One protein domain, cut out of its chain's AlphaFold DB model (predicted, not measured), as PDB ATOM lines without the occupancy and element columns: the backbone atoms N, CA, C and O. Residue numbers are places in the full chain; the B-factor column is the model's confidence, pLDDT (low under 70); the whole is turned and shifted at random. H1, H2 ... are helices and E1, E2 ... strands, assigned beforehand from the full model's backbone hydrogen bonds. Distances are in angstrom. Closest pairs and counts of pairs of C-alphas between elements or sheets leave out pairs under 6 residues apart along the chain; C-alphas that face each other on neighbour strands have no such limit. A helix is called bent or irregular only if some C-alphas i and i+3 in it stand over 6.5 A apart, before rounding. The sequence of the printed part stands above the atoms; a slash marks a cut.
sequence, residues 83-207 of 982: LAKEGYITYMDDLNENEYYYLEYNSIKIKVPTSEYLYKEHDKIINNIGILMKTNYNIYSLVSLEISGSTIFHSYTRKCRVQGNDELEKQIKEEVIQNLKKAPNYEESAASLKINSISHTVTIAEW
ATOM      1  N   LEU A  83     144.379 270.346 213.175       62.62
ATOM      2  CA  LEU A  83     143.669 270.084 211.921       62.62
ATOM      3  C   LEU A  83     142.873 268.788 212.001       62.62
ATOM      4  O   LEU A  83     141.737 268.731 211.539       62.62
ATOM      5  N   ALA A  84     143.480 267.779 212.614       68.06
ATOM      6  CA  ALA A  84     142.885 266.482 212.852       68.06
ATOM      7  C   ALA A  84     143.521 265.848 214.086       68.06
ATOM      8  O   ALA A  84     144.722 266.005 214.337       68.06
ATOM      9  N   LYS A  85     142.692 265.146 214.850       71.88
ATOM     10  CA  LYS A  85     143.107 264.371 216.005       71.88
ATOM     11  C   LYS A  85     142.333 263.077 216.007       71.88
ATOM     12  O   LYS A  85     141.110 263.120 215.999       71.88
ATOM     13  N   GLU A  86     143.055 261.979 216.080       76.50
ATOM     14  CA  GLU A  86     142.466 260.656 216.182       76.50
ATOM     15  C   GLU A  86     143.145 259.911 217.330       76.50
ATOM     16  O   GLU A  86     144.371 259.948 217.487       76.50
ATOM     17  N   GLY A  87     142.330 259.286 218.176       77.44
ATOM     18  CA  GLY A  87     142.772 258.475 219.300       77.44
ATOM     19  C   GLY A  87     142.183 257.080 219.177       77.44
ATOM     20  O   GLY A  87     140.985 256.938 218.954       77.44
ATOM     21  N   TYR A  88     143.017 256.061 219.339       80.50
ATOM     22  CA  TYR A  88     142.603 254.666 219.304       80.50
ATOM     23  C   TYR A  88     143.024 253.980 220.597       80.50
ATOM     24  O   TYR A  88     144.138 254.175 221.089       80.50
ATOM     25  N   ILE A  89     142.108 253.191 221.151       82.75
ATOM     26  CA  ILE A  89     142.378 252.291 222.267       82.75
ATOM     27  C   ILE A  89     142.267 250.875 221.711       82.75
ATOM     28  O   ILE A  89     141.193 250.488 221.253       82.75
ATOM     29  N   THR A  90     143.362 250.122 221.757       87.38
ATOM     30  CA  THR A  90     143.372 248.691 221.416       87.38
ATOM     31  C   THR A  90     143.623 247.878 222.675       87.38
ATOM     32  O   THR A  90     144.477 248.254 223.481       87.38
ATOM     33  N   TYR A  91     142.914 246.767 222.870       89.31
ATOM     34  CA  TYR A  91     143.168 245.887 224.009       89.31
ATOM     35  C   TYR A  91     144.317 244.931 223.708       89.31
ATOM     36  O   TYR A  91     144.441 244.428 222.597       89.31
ATOM     37  N   MET A  92     145.153 244.648 224.710       91.62
ATOM     38  CA  MET A  92     146.292 243.734 224.538       91.62
ATOM     39  C   MET A  92     145.882 242.318 224.138       91.62
ATOM     40  O   MET A  92     146.649 241.615 223.483       91.62
ATOM     41  N   ASP A  93     144.684 241.906 224.552       88.94
ATOM     42  CA  ASP A  93     144.122 240.592 224.255       88.94
ATOM     43  C   ASP A  93     143.680 240.471 222.774       88.94
ATOM     44  O   ASP A  93     143.484 239.354 222.300       88.94
ATOM     45  N   ASP A  94     143.613 241.588 222.033       91.12
ATOM     46  CA  ASP A  94     143.270 241.629 220.602       91.12
ATOM     47  C   ASP A  94     144.501 241.532 219.672       91.12
ATOM     48  O   ASP A  94     144.337 241.405 218.457       91.12
ATOM     49  N   LEU A  95     145.734 241.609 220.202       93.19
ATOM     50  CA  LEU A  95     146.957 241.536 219.388       93.19
ATOM     51  C   LEU A  95     147.299 240.093 219.005       93.19
ATOM     52  O   LEU A  95     147.238 239.171 219.825       93.19
ATOM     53  N   ASN A  96     147.773 239.916 217.771       95.56
ATOM     54  CA  ASN A  96     148.311 238.642 217.303       95.56
ATOM     55  C   ASN A  96     149.661 238.324 217.973       95.56
ATOM     56  O   ASN A  96     150.357 239.216 218.458       95.56
ATOM     57  N   GLU A  97     150.070 237.051 217.980       94.12
ATOM     58  CA  GLU A  97     151.316 236.601 218.636       94.12
ATOM     59  C   GLU A  97     152.589 237.285 218.116       94.12
ATOM     60  O   GLU A  97     153.555 237.414 218.860       94.12
ATOM     61  N   ASN A  98     152.588 237.747 216.865       95.62
ATOM     62  CA  ASN A  98     153.695 238.488 216.259       95.62
ATOM     63  C   ASN A  98     153.654 240.001 216.535       95.62
ATOM     64  O   ASN A  98     154.592 240.703 216.176       95.62
ATOM     65  N   GLU A  99     152.587 240.520 217.145       96.00
ATOM     66  CA  GLU A  99     152.406 241.954 217.390       96.00
ATOM     67  C   GLU A  99     152.822 242.367 218.816       96.00
ATOM     68  O   GLU A  99     152.882 243.561 219.117       96.00
ATOM     69  N   TYR A 100     153.195 241.414 219.679       96.38
ATOM     70  CA  TYR A 100     153.742 241.661 221.018       96.38
ATOM     71  C   TYR A 100     154.978 240.797 221.311       96.38
ATOM     72  O   TYR A 100     155.210 239.764 220.694       96.38
ATOM     73  N   TYR A 101     155.757 241.199 222.311       96.12
ATOM     74  CA  TYR A 101     156.839 240.409 222.894       96.12
ATOM     75  C   TYR A 101     156.657 240.287 224.412       96.12
ATOM     76  O   TYR A 101     155.835 240.975 225.021       96.12
ATOM     77  N   TYR A 102     157.412 239.387 225.043       95.38
ATOM     78  CA  TYR A 102     157.411 239.244 226.496       95.38
ATOM     79  C   TYR A 102     158.569 240.016 227.120       95.38
ATOM     80  O   TYR A 102     159.732 239.774 226.802       95.38
ATOM     81  N   LEU A 103     158.246 240.903 228.056       94.69
ATOM     82  CA  LEU A 103     159.212 241.566 228.918       94.69
ATOM     83  C   LEU A 103     159.264 240.851 230.268       94.69
ATOM     84  O   LEU A 103     158.227 240.661 230.906       94.69
ATOM     85  N   GLU A 104     160.467 240.487 230.706       92.56
ATOM     86  CA  GLU A 104     160.697 239.870 232.010       92.56
ATOM     87  C   GLU A 104     161.457 240.819 232.948       92.56
ATOM     88  O   GLU A 104     162.501 241.365 232.585       92.56
ATOM     89  N   TYR A 105     160.922 241.037 234.151       89.69
ATOM     90  CA  TYR A 105     161.541 241.851 235.200       89.69
ATOM     91  C   TYR A 105     161.163 241.297 236.578       89.69
ATOM     92  O   TYR A 105     159.983 241.198 236.891       89.69
ATOM     93  N   ASN A 106     162.144 240.938 237.416       86.50
ATOM     94  CA  ASN A 106     161.918 240.372 238.758       86.50
ATOM     95  C   ASN A 106     160.905 239.202 238.795       86.50
ATOM     96  O   ASN A 106     160.039 239.160 239.661       86.50
ATOM     97  N   SER A 107     161.007 238.238 237.872       83.81
ATOM     98  CA  SER A 107     160.066 237.102 237.724       83.81
ATOM     99  C   SER A 107     158.651 237.470 237.242       83.81
ATOM    100  O   SER A 107     157.786 236.599 237.134       83.81
ATOM    101  N   ILE A 108     158.401 238.740 236.912       84.94
ATOM    102  CA  ILE A 108     157.176 239.189 236.244       84.94
ATOM    103  C   ILE A 108     157.401 239.077 234.743       84.94
ATOM    104  O   ILE A 108     158.309 239.714 234.212       84.94
ATOM    105  N   LYS A 109     156.552 238.309 234.055       90.56
ATOM    106  CA  LYS A 109     156.545 238.181 232.595       90.56
ATOM    107  C   LYS A 109     155.283 238.838 232.036       90.56
ATOM    108  O   LYS A 109     154.189 238.339 232.273       90.56
ATOM    109  N   ILE A 110     155.429 239.936 231.295       92.69
ATOM    110  CA  ILE A 110     154.313 240.757 230.795       92.69
ATOM    111  C   ILE A 110     154.360 240.892 229.266       92.69
ATOM    112  O   ILE A 110     155.442 241.017 228.693       92.69
ATOM    113  N   LYS A 111     153.198 240.842 228.597       95.12
ATOM    114  CA  LYS A 111     153.082 241.084 227.146       95.12
ATOM    115  C   LYS A 111     153.183 242.584 226.860       95.12
ATOM    116  O   LYS A 111     152.427 243.347 227.453       95.12
ATOM    117  N   VAL A 112     154.068 242.985 225.952       96.06
ATOM    118  CA  VAL A 112     154.319 244.380 225.548       96.06
ATOM    119  C   VAL A 112     154.191 244.485 224.024       96.06
ATOM    120  O   VAL A 112     154.730 243.616 223.340       96.06
ATOM    121  N   PRO A 113     153.493 245.490 223.461       96.38
ATOM    122  CA  PRO A 113     153.361 245.617 222.009       96.38
ATOM    123  C   PRO A 113     154.713 245.873 221.336       96.38
ATOM    124  O   PRO A 113     155.563 246.580 221.876       96.38
ATOM    125  N   THR A 114     154.892 245.313 220.142       95.00
ATOM    126  CA  THR A 114     156.070 245.564 219.296       95.00
ATOM    127  C   THR A 114     156.049 246.984 218.733       95.00
ATOM    128  O   THR A 114     154.986 247.565 218.499       95.00
ATOM    129  N   SER A 115     157.229 247.549 218.471       94.06
ATOM    130  CA  SER A 115     157.354 248.835 217.777       94.06
ATOM    131  C   SER A 115     156.733 248.782 216.373       94.06
ATOM    132  O   SER A 115     156.028 249.712 215.991       94.06
ATOM    133  N   GLU A 116     156.893 247.666 215.651       94.06
ATOM    134  CA  GLU A 116     156.299 247.431 214.324       94.06
ATOM    135  C   GLU A 116     154.767 247.557 214.330       94.06
ATOM    136  O   GLU A 116     154.205 248.280 213.502       94.06
ATOM    137  N   TYR A 117     154.085 246.928 215.296       94.31
ATOM    138  CA  TYR A 117     152.636 247.078 215.469       94.31
ATOM    139  C   TYR A 117     152.240 248.547 215.686       94.31
ATOM    140  O   TYR A 117     151.313 249.051 215.050       94.31
ATOM    141  N   LEU A 118     152.972 249.261 216.545       93.69
ATOM    142  CA  LEU A 118     152.695 250.667 216.841       93.69
ATOM    143  C   LEU A 118     152.915 251.576 215.623       93.69
ATOM    144  O   LEU A 118     152.149 252.517 215.421       93.69
ATOM    145  N   TYR A 119     153.907 251.294 214.776       92.06
ATOM    146  CA  TYR A 119     154.104 252.019 213.515       92.06
ATOM    147  C   TYR A 119     152.997 251.744 212.502       92.06
ATOM    148  O   TYR A 119     152.484 252.671 211.878       92.06
ATOM    149  N   LYS A 120     152.571 250.487 212.382       92.12
ATOM    150  CA  LYS A 120     151.456 250.102 211.513       92.12
ATOM    151  C   LYS A 120     150.164 250.820 211.907       92.12
ATOM    152  O   LYS A 120     149.473 251.351 211.036       92.12
ATOM    153  N   GLU A 121     149.849 250.884 213.202       90.62
ATOM    154  CA  GLU A 121     148.694 251.653 213.674       90.62
ATOM    155  C   GLU A 121     148.893 253.157 213.439       90.62
ATOM    156  O   GLU A 121     147.977 253.812 212.953       90.62
ATOM    157  N   HIS A 122     150.092 253.707 213.649       89.25
ATOM    158  CA  HIS A 122     150.391 255.109 213.330       89.25
ATOM    159  C   HIS A 122     150.093 255.450 211.862       89.25
ATOM    160  O   HIS A 122     149.384 256.420 211.582       89.25
ATOM    161  N   ASP A 123     150.592 254.642 210.927       89.44
ATOM    162  CA  ASP A 123     150.395 254.859 209.494       89.44
ATOM    163  C   ASP A 123     148.929 254.709 209.089       89.44
ATOM    164  O   ASP A 123     148.411 255.518 208.319       89.44
ATOM    165  N   LYS A 124     148.228 253.717 209.644       88.69
ATOM    166  CA  LYS A 124     146.783 253.539 209.454       88.69
ATOM    167  C   LYS A 124     146.005 254.774 209.906       88.69
ATOM    168  O   LYS A 124     145.136 255.240 209.170       88.69
ATOM    169  N   ILE A 125     146.347 255.341 211.064       84.81
ATOM    170  CA  ILE A 125     145.716 256.561 211.580       84.81
ATOM    171  C   ILE A 125     145.989 257.746 210.649       84.81
ATOM    172  O   ILE A 125     145.057 258.440 210.252       84.81
ATOM    173  N   ILE A 126     147.243 257.961 210.240       84.44
ATOM    174  CA  ILE A 126     147.599 259.042 209.306       84.44
ATOM    175  C   ILE A 126     146.850 258.904 207.978       84.44
ATOM    176  O   ILE A 126     146.330 259.894 207.459       84.44
ATOM    177  N   ASN A 127     146.788 257.690 207.430       85.69
ATOM    178  CA  ASN A 127     146.120 257.420 206.163       85.69
ATOM    179  C   ASN A 127     144.612 257.690 206.258       85.69
ATOM    180  O   ASN A 127     144.048 258.281 205.339       85.69
ATOM    181  N   ASN A 128     143.980 257.351 207.387       83.94
ATOM    182  CA  ASN A 128     142.566 257.646 207.638       83.94
ATOM    183  C   ASN A 128     142.270 259.151 207.702       83.94
ATOM    184  O   ASN A 128     141.193 259.577 207.291       83.94
ATOM    185  N   ILE A 129     143.219 259.966 208.176       80.81
ATOM    186  CA  ILE A 129     143.052 261.426 208.242       80.81
ATOM    187  C   ILE A 129     143.095 262.070 206.836       80.81
ATOM    188  O   ILE A 129     142.582 263.172 206.640       80.81
ATOM    189  N   GLY A 130     143.649 261.389 205.824       76.38
ATOM    190  CA  GLY A 130     143.557 261.811 204.419       76.38
ATOM    191  C   GLY A 130     144.488 262.962 204.012       76.38
ATOM    192  O   GLY A 130     144.187 263.704 203.077       76.38
ATOM    193  N   ILE A 131     145.625 263.143 204.692       71.31
ATOM    194  CA  ILE A 131     146.574 264.228 204.390       71.31
ATOM    195  C   ILE A 131     147.554 263.802 203.294       71.31
ATOM    196  O   ILE A 131     148.505 263.062 203.540       71.31
ATOM    197  N   LEU A 132     147.338 264.320 202.081       57.88
ATOM    198  CA  LEU A 132     148.136 264.014 200.884       57.88
ATOM    199  C   LEU A 132     149.538 264.660 200.870       57.88
ATOM    200  O   LEU A 132     150.406 264.186 200.141       57.88
ATOM    201  N   MET A 133     149.797 265.710 201.664       59.03
ATOM    202  CA  MET A 133     151.108 266.385 201.731       59.03
ATOM    203  C   MET A 133     151.609 266.520 203.175       59.03
ATOM    204  O   MET A 133     151.219 267.435 203.897       59.03
ATOM    205  N   LYS A 134     152.498 265.611 203.597       61.12
ATOM    206  CA  LYS A 134     153.029 265.545 204.975       61.12
ATOM    207  C   LYS A 134     153.967 266.709 205.346       61.12
ATOM    208  O   LYS A 134     154.128 266.990 206.528       61.12
ATOM    209  N   THR A 135     154.570 267.399 204.377       61.94
ATOM    210  CA  THR A 135     155.678 268.353 204.608       61.94
ATOM    211  C   THR A 135     155.278 269.649 205.316       61.94
ATOM    212  O   THR A 135     156.128 270.286 205.929       61.94
ATOM    213  N   ASN A 136     153.997 270.029 205.286       62.72
ATOM    214  CA  ASN A 136     153.527 271.295 205.865       62.72
ATOM    215  C   ASN A 136     152.975 271.160 207.294       62.72
ATOM    216  O   ASN A 136     152.561 272.158 207.892       62.72
ATOM    217  N   TYR A 137     152.958 269.947 207.853       73.62
ATOM    218  CA  TYR A 137     152.287 269.657 209.116       73.62
ATOM    219  C   TYR A 137     153.231 269.058 210.153       73.62
ATOM    220  O   TYR A 137     154.075 268.218 209.854       73.62
ATOM    221  N   ASN A 138     153.037 269.454 211.410       75.38
ATOM    222  CA  ASN A 138     153.614 268.747 212.541       75.38
ATOM    223  C   ASN A 138     152.692 267.588 212.905       75.38
ATOM    224  O   ASN A 138     151.545 267.805 213.298       75.38
ATOM    225  N   ILE A 139     153.206 266.367 212.788       82.25
ATOM    226  CA  ILE A 139     152.515 265.156 213.219       82.25
ATOM    227  C   ILE A 139     153.119 264.728 214.555       82.25
ATOM    228  O   ILE A 139     154.311 264.437 214.646       82.25
ATOM    229  N   TYR A 140     152.291 264.699 215.592       84.88
ATOM    230  CA  TYR A 140     152.641 264.188 216.910       84.88
ATOM    231  C   TYR A 140     151.952 262.847 217.096       84.88
ATOM    232  O   TYR A 140     150.728 262.782 217.056       84.88
ATOM    233  N   SER A 141     152.725 261.783 217.290       89.38
ATOM    234  CA  SER A 141     152.195 260.443 217.526       89.38
ATOM    235  C   SER A 141     152.733 259.916 218.839       89.38
ATOM    236  O   SER A 141     153.946 259.768 218.991       89.38
ATOM    237  N   LEU A 142     151.835 259.670 219.786       90.38
ATOM    238  CA  LEU A 142     152.168 259.273 221.145       90.38
ATOM    239  C   LEU A 142     151.442 257.975 221.506       90.38
ATOM    240  O   LEU A 142     150.277 257.790 221.149       90.38
ATOM    241  N   VAL A 143     152.122 257.102 222.244       92.25
ATOM    242  CA  VAL A 143     151.568 255.857 222.785       92.25
ATOM    243  C   VAL A 143     151.706 255.825 224.302       92.25
ATOM    244  O   VAL A 143     152.699 256.284 224.860       92.25
ATOM    245  N   SER A 144     150.711 255.275 224.989       91.81
ATOM    246  CA  SER A 144     150.778 254.964 226.420       91.81
ATOM    247  C   SER A 144     150.102 253.624 226.691       91.81
ATOM    248  O   SER A 144     149.154 253.258 225.997       91.81
ATOM    249  N   LEU A 145     150.600 252.895 227.685       93.69
ATOM    250  CA  LEU A 145     150.152 251.552 228.034       93.69
ATOM    251  C   LEU A 145     149.506 251.567 229.416       93.69
ATOM    252  O   LEU A 145     150.063 252.125 230.363       93.69
ATOM    253  N   GLU A 146     148.345 250.934 229.538       90.12
ATOM    254  CA  GLU A 146     147.671 250.707 230.815       90.12
ATOM    255  C   GLU A 146     148.151 249.384 231.417       90.12
ATOM    256  O   GLU A 146     147.893 248.325 230.852       90.12
ATOM    257  N   ILE A 147     148.823 249.426 232.568       88.44
ATOM    258  CA  ILE A 147     149.264 248.241 233.314       88.44
ATOM    259  C   ILE A 147     148.345 248.063 234.518       88.44
ATOM    260  O   ILE A 147     148.243 248.959 235.359       88.44
ATOM    261  N   SER A 148     147.723 246.894 234.638       84.81
ATOM    262  CA  SER A 148     146.861 246.565 235.771       84.81
ATOM    263  C   SER A 148     147.236 245.241 236.422       84.81
ATOM    264  O   SER A 148     147.726 244.319 235.768       84.81
ATOM    265  N   GLY A 149     146.994 245.172 237.725       79.56
ATOM    266  CA  GLY A 149     147.053 243.979 238.542       79.56
ATOM    267  C   GLY A 149     145.697 243.296 238.691       79.56
ATOM    268  O   GLY A 149     144.647 243.866 238.387       79.56
ATOM    269  N   SER A 150     145.698 242.082 239.238       70.88
ATOM    270  CA  SER A 150     144.473 241.364 239.609       70.88
ATOM    271  C   SER A 150     143.706 242.049 240.747       70.88
ATOM    272  O   SER A 150     142.502 241.828 240.887       70.88
ATOM    273  N   THR A 151     144.379 242.884 241.550       63.53
ATOM    274  CA  THR A 151     143.798 243.524 242.734       63.53
ATOM    275  C   THR A 151     143.889 245.050 242.742       63.53
ATOM    276  O   THR A 151     142.862 245.716 242.596       63.53
ATOM    277  N   ILE A 152     145.054 245.634 243.017       60.84
ATOM    278  CA  ILE A 152     145.199 247.051 243.373       60.84
ATOM    279  C   ILE A 152     146.081 247.848 242.426       60.84
ATOM    280  O   ILE A 152     145.931 249.069 242.384       60.84
ATOM    281  N   PHE A 153     147.031 247.220 241.732       69.62
ATOM    282  CA  PHE A 153     147.934 247.980 240.887       69.62
ATOM    283  C   PHE A 153     147.190 248.422 239.635       69.62
ATOM    284  O   PHE A 153     146.654 247.612 238.890       69.62
ATOM    285  N   HIS A 154     147.151 249.727 239.407       73.88
ATOM    286  CA  HIS A 154     146.668 250.310 238.166       73.88
ATOM    287  C   HIS A 154     147.565 251.488 237.849       73.88
ATOM    288  O   HIS A 154     147.735 252.394 238.671       73.88
ATOM    289  N   SER A 155     148.197 251.462 236.688       79.75
ATOM    290  CA  SER A 155     149.113 252.512 236.279       79.75
ATOM    291  C   SER A 155     149.090 252.705 234.778       79.75
ATOM    292  O   SER A 155     148.712 251.815 234.027       79.75
ATOM    293  N   TYR A 156     149.539 253.876 234.352       83.56
ATOM    294  CA  TYR A 156     149.755 254.183 232.949       83.56
ATOM    295  C   TYR A 156     151.232 254.507 232.757       83.56
ATOM    296  O   TYR A 156     151.822 255.232 233.569       83.56
ATOM    297  N   THR A 157     151.829 253.987 231.687       87.75
ATOM    298  CA  THR A 157     153.153 254.446 231.261       87.75
ATOM    299  C   THR A 157     153.088 255.915 230.862       87.75
ATOM    300  O   THR A 157     152.023 256.448 230.528       87.75
ATOM    301  N   ARG A 158     154.241 256.589 230.875       86.19
ATOM    302  CA  ARG A 158     154.349 257.897 230.228       86.19
ATOM    303  C   ARG A 158     154.055 257.767 228.732       86.19
ATOM    304  O   ARG A 158     154.157 256.677 228.156       86.19
ATOM    305  N   LYS A 159     153.681 258.887 228.114       86.44
ATOM    306  CA  LYS A 159     153.545 258.963 226.659       86.44
ATOM    307  C   LYS A 159     154.914 258.801 226.003       86.44
ATOM    308  O   LYS A 159     155.798 259.604 226.265       86.44
ATOM    309  N   CYS A 160     155.059 257.789 225.157       89.19
ATOM    310  CA  CYS A 160     156.253 257.547 224.350       89.19
ATOM    311  C   CYS A 160     155.994 258.016 222.916       89.19
ATOM    312  O   CYS A 160     154.886 257.850 222.396       89.19
ATOM    313  N   ARG A 161     156.997 258.607 222.264       88.88
ATOM    314  CA  ARG A 161     156.859 259.125 220.900       88.88
ATOM    315  C   ARG A 161     157.045 258.018 219.870       88.88
ATOM    316  O   ARG A 161     158.088 257.385 219.816       88.88
ATOM    317  N   VAL A 162     156.064 257.847 218.988       87.69
ATOM    318  CA  VAL A 162     156.111 256.863 217.899       87.69
ATOM    319  C   VAL A 162     156.849 257.467 216.701       87.69
ATOM    320  O   VAL A 162     156.222 257.942 215.755       87.69
ATOM    321  N   GLN A 163     158.183 257.536 216.772       78.00
ATOM    322  CA  GLN A 163     159.039 257.956 215.655       78.00
ATOM    323  C   GLN A 163     160.477 257.424 215.821       78.00
ATOM    324  O   GLN A 163     161.123 257.753 216.807       78.00
ATOM    325  N   GLY A 164     160.991 256.679 214.832       68.12
ATOM    326  CA  GLY A 164     162.360 256.127 214.825       68.12
ATOM    327  C   GLY A 164     162.453 254.702 215.397       68.12
ATOM    328  O   GLY A 164     162.174 254.482 216.572       68.12
ATOM    329  N   ASN A 165     162.836 253.723 214.562       62.16
ATOM    330  CA  ASN A 165     162.598 252.288 214.813       62.16
ATOM    331  C   ASN A 165     163.147 251.765 216.156       62.16
ATOM    332  O   ASN A 165     162.401 251.139 216.906       62.16
ATOM    333  N   ASP A 166     164.402 252.071 216.488       74.50
ATOM    334  CA  ASP A 166     165.099 251.413 217.606       74.50
ATOM    335  C   ASP A 166     164.858 252.078 218.975       74.50
ATOM    336  O   ASP A 166     165.081 251.471 220.023       74.50
ATOM    337  N   GLU A 167     164.392 253.330 218.998       84.06
ATOM    338  CA  GLU A 167     164.290 254.112 220.237       84.06
ATOM    339  C   GLU A 167     162.957 253.890 220.968       84.06
ATOM    340  O   GLU A 167     162.927 253.809 222.197       84.06
ATOM    341  N   LEU A 168     161.861 253.702 220.222       89.88
ATOM    342  CA  LEU A 168     160.516 253.521 220.783       89.88
ATOM    343  C   LEU A 168     160.408 252.275 221.674       89.88
ATOM    344  O   LEU A 168     159.867 252.344 222.777       89.88
ATOM    345  N   GLU A 169     160.917 251.131 221.212       91.31
ATOM    346  CA  GLU A 169     160.839 249.879 221.975       91.31
ATOM    347  C   GLU A 169     161.624 249.979 223.289       91.31
ATOM    348  O   GLU A 169     161.148 249.552 224.345       91.31
ATOM    349  N   LYS A 170     162.800 250.618 223.246       91.56
ATOM    350  CA  LYS A 170     163.615 250.894 224.430       91.56
ATOM    351  C   LYS A 170     162.861 251.783 225.424       91.56
ATOM    352  O   LYS A 170     162.785 251.421 226.599       91.56
ATOM    353  N   GLN A 171     162.265 252.885 224.960       89.50
ATOM    354  CA  GLN A 171     161.475 253.796 225.799       89.50
ATOM    355  C   GLN A 171     160.293 253.075 226.462       89.50
ATOM    356  O   GLN A 171     160.119 253.149 227.678       89.50
ATOM    357  N   ILE A 172     159.518 252.306 225.688       93.44
ATOM    358  CA  ILE A 172     158.391 251.523 226.211       93.44
ATOM    359  C   ILE A 172     158.871 250.528 227.269       93.44
ATOM    360  O   ILE A 172     158.285 250.441 228.348       93.44
ATOM    361  N   LYS A 173     159.950 249.790 226.991       94.31
ATOM    362  CA  LYS A 173     160.519 248.816 227.927       94.31
ATOM    363  C   LYS A 173     160.938 249.471 229.240       94.31
ATOM    364  O   LYS A 173     160.617 248.949 230.309       94.31
ATOM    365  N   GLU A 174     161.638 250.599 229.175       93.56
ATOM    366  CA  GLU A 174     162.058 251.357 230.355       93.56
ATOM    367  C   GLU A 174     160.851 251.842 231.162       93.56
ATOM    368  O   GLU A 174     160.806 251.637 232.377       93.56
ATOM    369  N   GLU A 175     159.832 252.388 230.502       92.81
ATOM    370  CA  GLU A 175     158.610 252.860 231.156       92.81
ATOM    371  C   GLU A 175     157.795 251.731 231.795       92.81
ATOM    372  O   GLU A 175     157.287 251.885 232.913       92.81
ATOM    373  N   VAL A 176     157.698 250.567 231.146       93.69
ATOM    374  CA  VAL A 176     157.070 249.385 231.747       93.69
ATOM    375  C   VAL A 176     157.862 248.955 232.983       93.69
ATOM    376  O   VAL A 176     157.270 248.817 234.050       93.69
ATOM    377  N   ILE A 177     159.196 248.851 232.910       93.69
ATOM    378  CA  ILE A 177     160.045 248.507 234.068       93.69
ATOM    379  C   ILE A 177     159.874 249.514 235.213       93.69
ATOM    380  O   ILE A 177     159.771 249.116 236.374       93.69
ATOM    381  N   GLN A 178     159.827 250.816 234.926       88.25
ATOM    382  CA  GLN A 178     159.624 251.846 235.951       88.25
ATOM    383  C   GLN A 178     158.264 251.727 236.640       88.25
ATOM    384  O   GLN A 178     158.147 252.038 237.827       88.25
ATOM    385  N   ASN A 179     157.234 251.266 235.930       86.50
ATOM    386  CA  ASN A 179     155.944 250.961 236.537       86.50
ATOM    387  C   ASN A 179     155.983 249.654 237.332       86.50
ATOM    388  O   ASN A 179     155.521 249.641 238.471       86.50
ATOM    389  N   LEU A 180     156.625 248.603 236.816       86.50
ATOM    390  CA  LEU A 180     156.805 247.341 237.542       86.50
ATOM    391  C   LEU A 180     157.592 247.527 238.852       86.50
ATOM    392  O   LEU A 180     157.240 246.927 239.856       86.50
ATOM    393  N   LYS A 181     158.578 248.433 238.910       86.00
ATOM    394  CA  LYS A 181     159.280 248.808 240.159       86.00
ATOM    395  C   LYS A 181     158.372 249.403 241.237       86.00
ATOM    396  O   LYS A 181     158.729 249.391 242.412       86.00
ATOM    397  N   LYS A 182     157.244 249.997 240.839       79.06
ATOM    398  CA  LYS A 182     156.243 250.564 241.754       79.06
ATOM    399  C   LYS A 182     155.201 249.526 242.158       79.06
ATOM    400  O   LYS A 182     154.405 249.809 243.058       79.06
ATOM    401  N   ALA A 183     155.173 248.376 241.480       73.94
ATOM    402  CA  ALA A 183     154.267 247.304 241.827       73.94
ATOM    403  C   ALA A 183     154.580 246.846 243.262       73.94
ATOM    404  O   ALA A 183     155.743 246.738 243.648       73.94
ATOM    405  N   PRO A 184     153.558 246.658 244.100       65.56
ATOM    406  CA  PRO A 184     153.766 246.116 245.429       65.56
ATOM    407  C   PRO A 184     154.294 244.682 245.359       65.56
ATOM    408  O   PRO A 184     153.825 243.911 244.525       65.56
ATOM    409  N   ASN A 185     155.131 244.298 246.330       65.31
ATOM    410  CA  ASN A 185     155.785 242.984 246.353       65.31
ATOM    411  C   ASN A 185     154.853 241.766 246.249       65.31
ATOM    412  O   ASN A 185     155.256 240.684 245.842       65.31
ATOM    413  N   TYR A 186     153.591 241.925 246.627       59.97
ATOM    414  CA  TYR A 186     152.580 240.871 246.593       59.97
ATOM    415  C   TYR A 186     151.856 240.734 245.242       59.97
ATOM    416  O   TYR A 186     151.190 239.728 245.023       59.97
ATOM    417  N   GLU A 187     151.972 241.709 244.333       62.44
ATOM    418  CA  GLU A 187     151.459 241.603 242.957       62.44
ATOM    419  C   GLU A 187     152.546 241.177 241.961       62.44
ATOM    420  O   GLU A 187     152.290 241.105 240.762       62.44
ATOM    421  N   GLU A 188     153.748 240.854 242.445       62.53
ATOM    422  CA  GLU A 188     154.934 240.527 241.638       62.53
ATOM    423  C   GLU A 188     154.870 239.157 240.929       62.53
ATOM    424  O   GLU A 188     155.857 238.715 240.349       62.53
ATOM    425  N   SER A 189     153.725 238.461 240.919       59.12
ATOM    426  CA  SER A 189     153.583 237.240 240.118       59.12
ATOM    427  C   SER A 189     153.253 237.566 238.654       59.12
ATOM    428  O   SER A 189     152.451 238.454 238.364       59.12
ATOM    429  N   ALA A 190     153.809 236.810 237.702       53.03
ATOM    430  CA  ALA A 190     153.494 236.970 236.277       53.03
ATOM    431  C   ALA A 190     151.992 236.796 235.948       53.03
ATOM    432  O   ALA A 190     151.523 237.306 234.937       53.03
ATOM    433  N   ALA A 191     151.227 236.101 236.799       59.88
ATOM    434  CA  ALA A 191     149.786 235.915 236.622       59.88
ATOM    435  C   ALA A 191     148.948 237.128 237.067       59.88
ATOM    436  O   ALA A 191     147.780 237.223 236.694       59.88
ATOM    437  N   SER A 192     149.507 238.037 237.876       73.75
ATOM    438  CA  SER A 192     148.758 239.168 238.434       73.75
ATOM    439  C   SER A 192     148.849 240.433 237.593       73.75
ATOM    440  O   SER A 192     147.839 241.118 237.503       73.75
ATOM    441  N   LEU A 193     149.992 240.747 236.974       86.06
ATOM    442  CA  LEU A 193     150.181 241.995 236.221       86.06
ATOM    443  C   LEU A 193     150.049 241.780 234.708       86.06
ATOM    444  O   LEU A 193     150.757 240.958 234.128       86.06
ATOM    445  N   LYS A 194     149.201 242.574 234.047       90.62
ATOM    446  CA  LYS A 194     149.079 242.603 232.584       90.62
ATOM    447  C   LYS A 194     148.932 244.021 232.043       90.62
ATOM    448  O   LYS A 194     148.399 244.896 232.724       90.62
ATOM    449  N   ILE A 195     149.386 244.247 230.810       91.31
ATOM    450  CA  ILE A 195     148.982 245.439 230.060       91.31
ATOM    451  C   ILE A 195     147.560 245.168 229.551       91.31
ATOM    452  O   ILE A 195     147.325 244.130 228.941       91.31
ATOM    453  N   ASN A 196     146.603 246.045 229.857       87.38
ATOM    454  CA  ASN A 196     145.202 245.903 229.442       87.38
ATOM    455  C   ASN A 196     144.960 246.529 228.076       87.38
ATOM    456  O   ASN A 196     144.340 245.915 227.212       87.38
ATOM    457  N   SER A 197     145.420 247.767 227.909       87.69
ATOM    458  CA  SER A 197     145.100 248.592 226.754       87.69
ATOM    459  C   SER A 197     146.308 249.405 226.289       87.69
ATOM    460  O   SER A 197     147.201 249.758 227.068       87.69
ATOM    461  N   ILE A 198     146.322 249.679 224.989       91.81
ATOM    462  CA  ILE A 198     147.269 250.528 224.279       91.81
ATOM    463  C   ILE A 198     146.488 251.758 223.834       91.81
ATOM    464  O   ILE A 198     145.590 251.657 223.003       91.81
ATOM    465  N   SER A 199     146.824 252.920 224.384       87.69
ATOM    466  CA  SER A 199     146.259 254.199 223.956       87.69
ATOM    467  C   SER A 199     147.216 254.874 222.983       87.69
ATOM    468  O   SER A 199     148.285 255.335 223.392       87.69
ATOM    469  N   HIS A 200     146.827 254.950 221.712       89.31
ATOM    470  CA  HIS A 200     147.573 255.610 220.642       89.31
ATOM    471  C   HIS A 200     146.860 256.901 220.252       89.31
ATOM    472  O   HIS A 200     145.663 256.897 219.981       89.31
ATOM    473  N   THR A 201     147.562 258.030 220.245       84.88
ATOM    474  CA  THR A 201     147.000 259.305 219.785       84.88
ATOM    475  C   THR A 201     147.882 259.943 218.722       84.88
ATOM    476  O   THR A 201     149.092 260.073 218.912       84.88
ATOM    477  N   VAL A 202     147.265 260.356 217.612       84.56
ATOM    478  CA  VAL A 202     147.908 261.127 216.544       84.56
ATOM    479  C   VAL A 202     147.249 262.498 216.465       84.56
ATOM    480  O   VAL A 202     146.048 262.622 216.228       84.56
ATOM    481  N   THR A 203     148.053 263.538 216.658       80.31
ATOM    482  CA  THR A 203     147.640 264.938 216.576       80.31
ATOM    483  C   THR A 203     148.380 265.613 215.430       80.31
ATOM    484  O   THR A 203     149.610 265.602 215.390       80.31
ATOM    485  N   ILE A 204     147.637 266.232 214.509       77.62
ATOM    486  CA  ILE A 204     148.201 266.948 213.363       77.62
ATOM    487  C   ILE A 204     147.961 268.448 213.514       77.62
ATOM    488  O   ILE A 204     146.818 268.907 213.605       77.62
ATOM    489  N   ALA A 205     149.046 269.219 213.520       70.56
ATOM    490  CA  ALA A 205     149.032 270.669 213.660       70.56
ATOM    491  C   ALA A 205     149.644 271.366 212.434       70.56
ATOM    492  O   ALA A 205     150.602 270.886 211.830       70.56
ATOM    493  N   GLU A 206     149.099 272.528 212.087       68.44
ATOM    494  CA  GLU A 206     149.571 273.392 210.999       68.44
ATOM    495  C   GLU A 206     150.330 274.592 211.557       68.44
ATOM    496  O   GLU A 206     149.988 275.089 212.637       68.44
ATOM    497  N   TRP A 207     151.319 275.094 210.810       61.19
ATOM    498  CA  TRP A 207     151.967 276.349 211.168       61.19
ATOM    499  C   TRP A 207     151.022 277.534 210.930       61.19
ATOM    500  O   TRP A 207     150.695 277.869 209.793       61.19
TER     501      TRP A 207
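AT A GLANCE: This is residues 83 to 207 of the 982 residues of the protein "DNA-directed DNA polymerase" of Millerozyma acaciae (UniProt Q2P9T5). A long, twisted wall of four antiparallel strands, E1, E6, E4 and E5, has two helices over one face: H1 slants over E1 and E6, and H2 runs over E4. A small separate hairpin, E2 and E3, packs on H2 near the start of E6, and residues 181 to 193 wind round the same end before E6 begins. The 125 printed residues hold two named helices and six named strands, in the order E1 E2 E3 H1 E4 E5 H2 E6, and the class is mixed, helices and strands. The whole is compact, with a radius of gyration of the C-alphas of 15.7 A, and elongated, spanning 51 by 27 by 24 A.

HOW THE PARTS SIT: The sheet runs E1 (residues 84 to 91), E6 (194 to 206), E4 (137 to 148), E5 (154 to 156). E1 and E6 are antiparallel at 171 degrees, with N 88 and O 200 at 2.8 A. E6 and E4 are antiparallel at 165 degrees, with N 140 and O 203 at 2.8 A. E4 and E5 form a hairpin, with N 147 and O 155 at 2.8 A. Residues 160 to 161 also pair, antiparallel, with residues 142 to 143 of E4. H1 (residues 115 to 129) is on the sheet at a height of 8.9 A, slantwise to the strands, at 40 degrees to E1 on the local plane. H2 (residues 165 to 180) is on the same face at a height of 10.1 A over the sheet, two layers in all, helices on one face. H2 is slantwise to E4, only just, at 32 degrees on the local plane. E5, H2 and E6 make a split strand-helix-strand unit, two strands running the same way with E4 between them, and its crossover is right-handed. H1 touches H2 with residues 115 to 116 alone; the closest C-alphas, of Ser 115 and Glu 169, are 5.6 A apart, and the tilt is about perpendicular, only just, at 70.0 degrees. E2 (residues 100 to 105) and E3 (108 to 113) form a hairpin, with N 103 and O 110 at 2.9 A. The closest C-alphas of E2 and H2, of Tyr 105 and Ile 177, are 6.9 A apart; those of E3 and E6, of Ile 110 and Lys 194, 5.8 A. Every O i to N i+4 pair of H1 is within hydrogen-bond range, and 10 of 12 in H2.

IN THESE COORDINATES: E6 is 37.6 A long, E4 35.7 A, H2 24.0 A, E1 23.4 A and H1 21.3 A. E1 begins at C-alpha 84 (142.885, 266.482, 212.852), and E6 ends at C-alpha 206 (149.571, 273.392, 210.999). H2 is neither bent nor irregular, but only just: C-alphas 165 and 168 are 6.4 A apart.

THE WHOLE: The two C-alphas farthest apart, of Met 133 and Tyr 186, are 51.6 A apart. The printed part has no cut. The link from H2 to E6 is long, 13 residues. The mean pLDDT of the printed part is 82.8; 22 residues are under 70, among them 132 to 136 and 184 to 191.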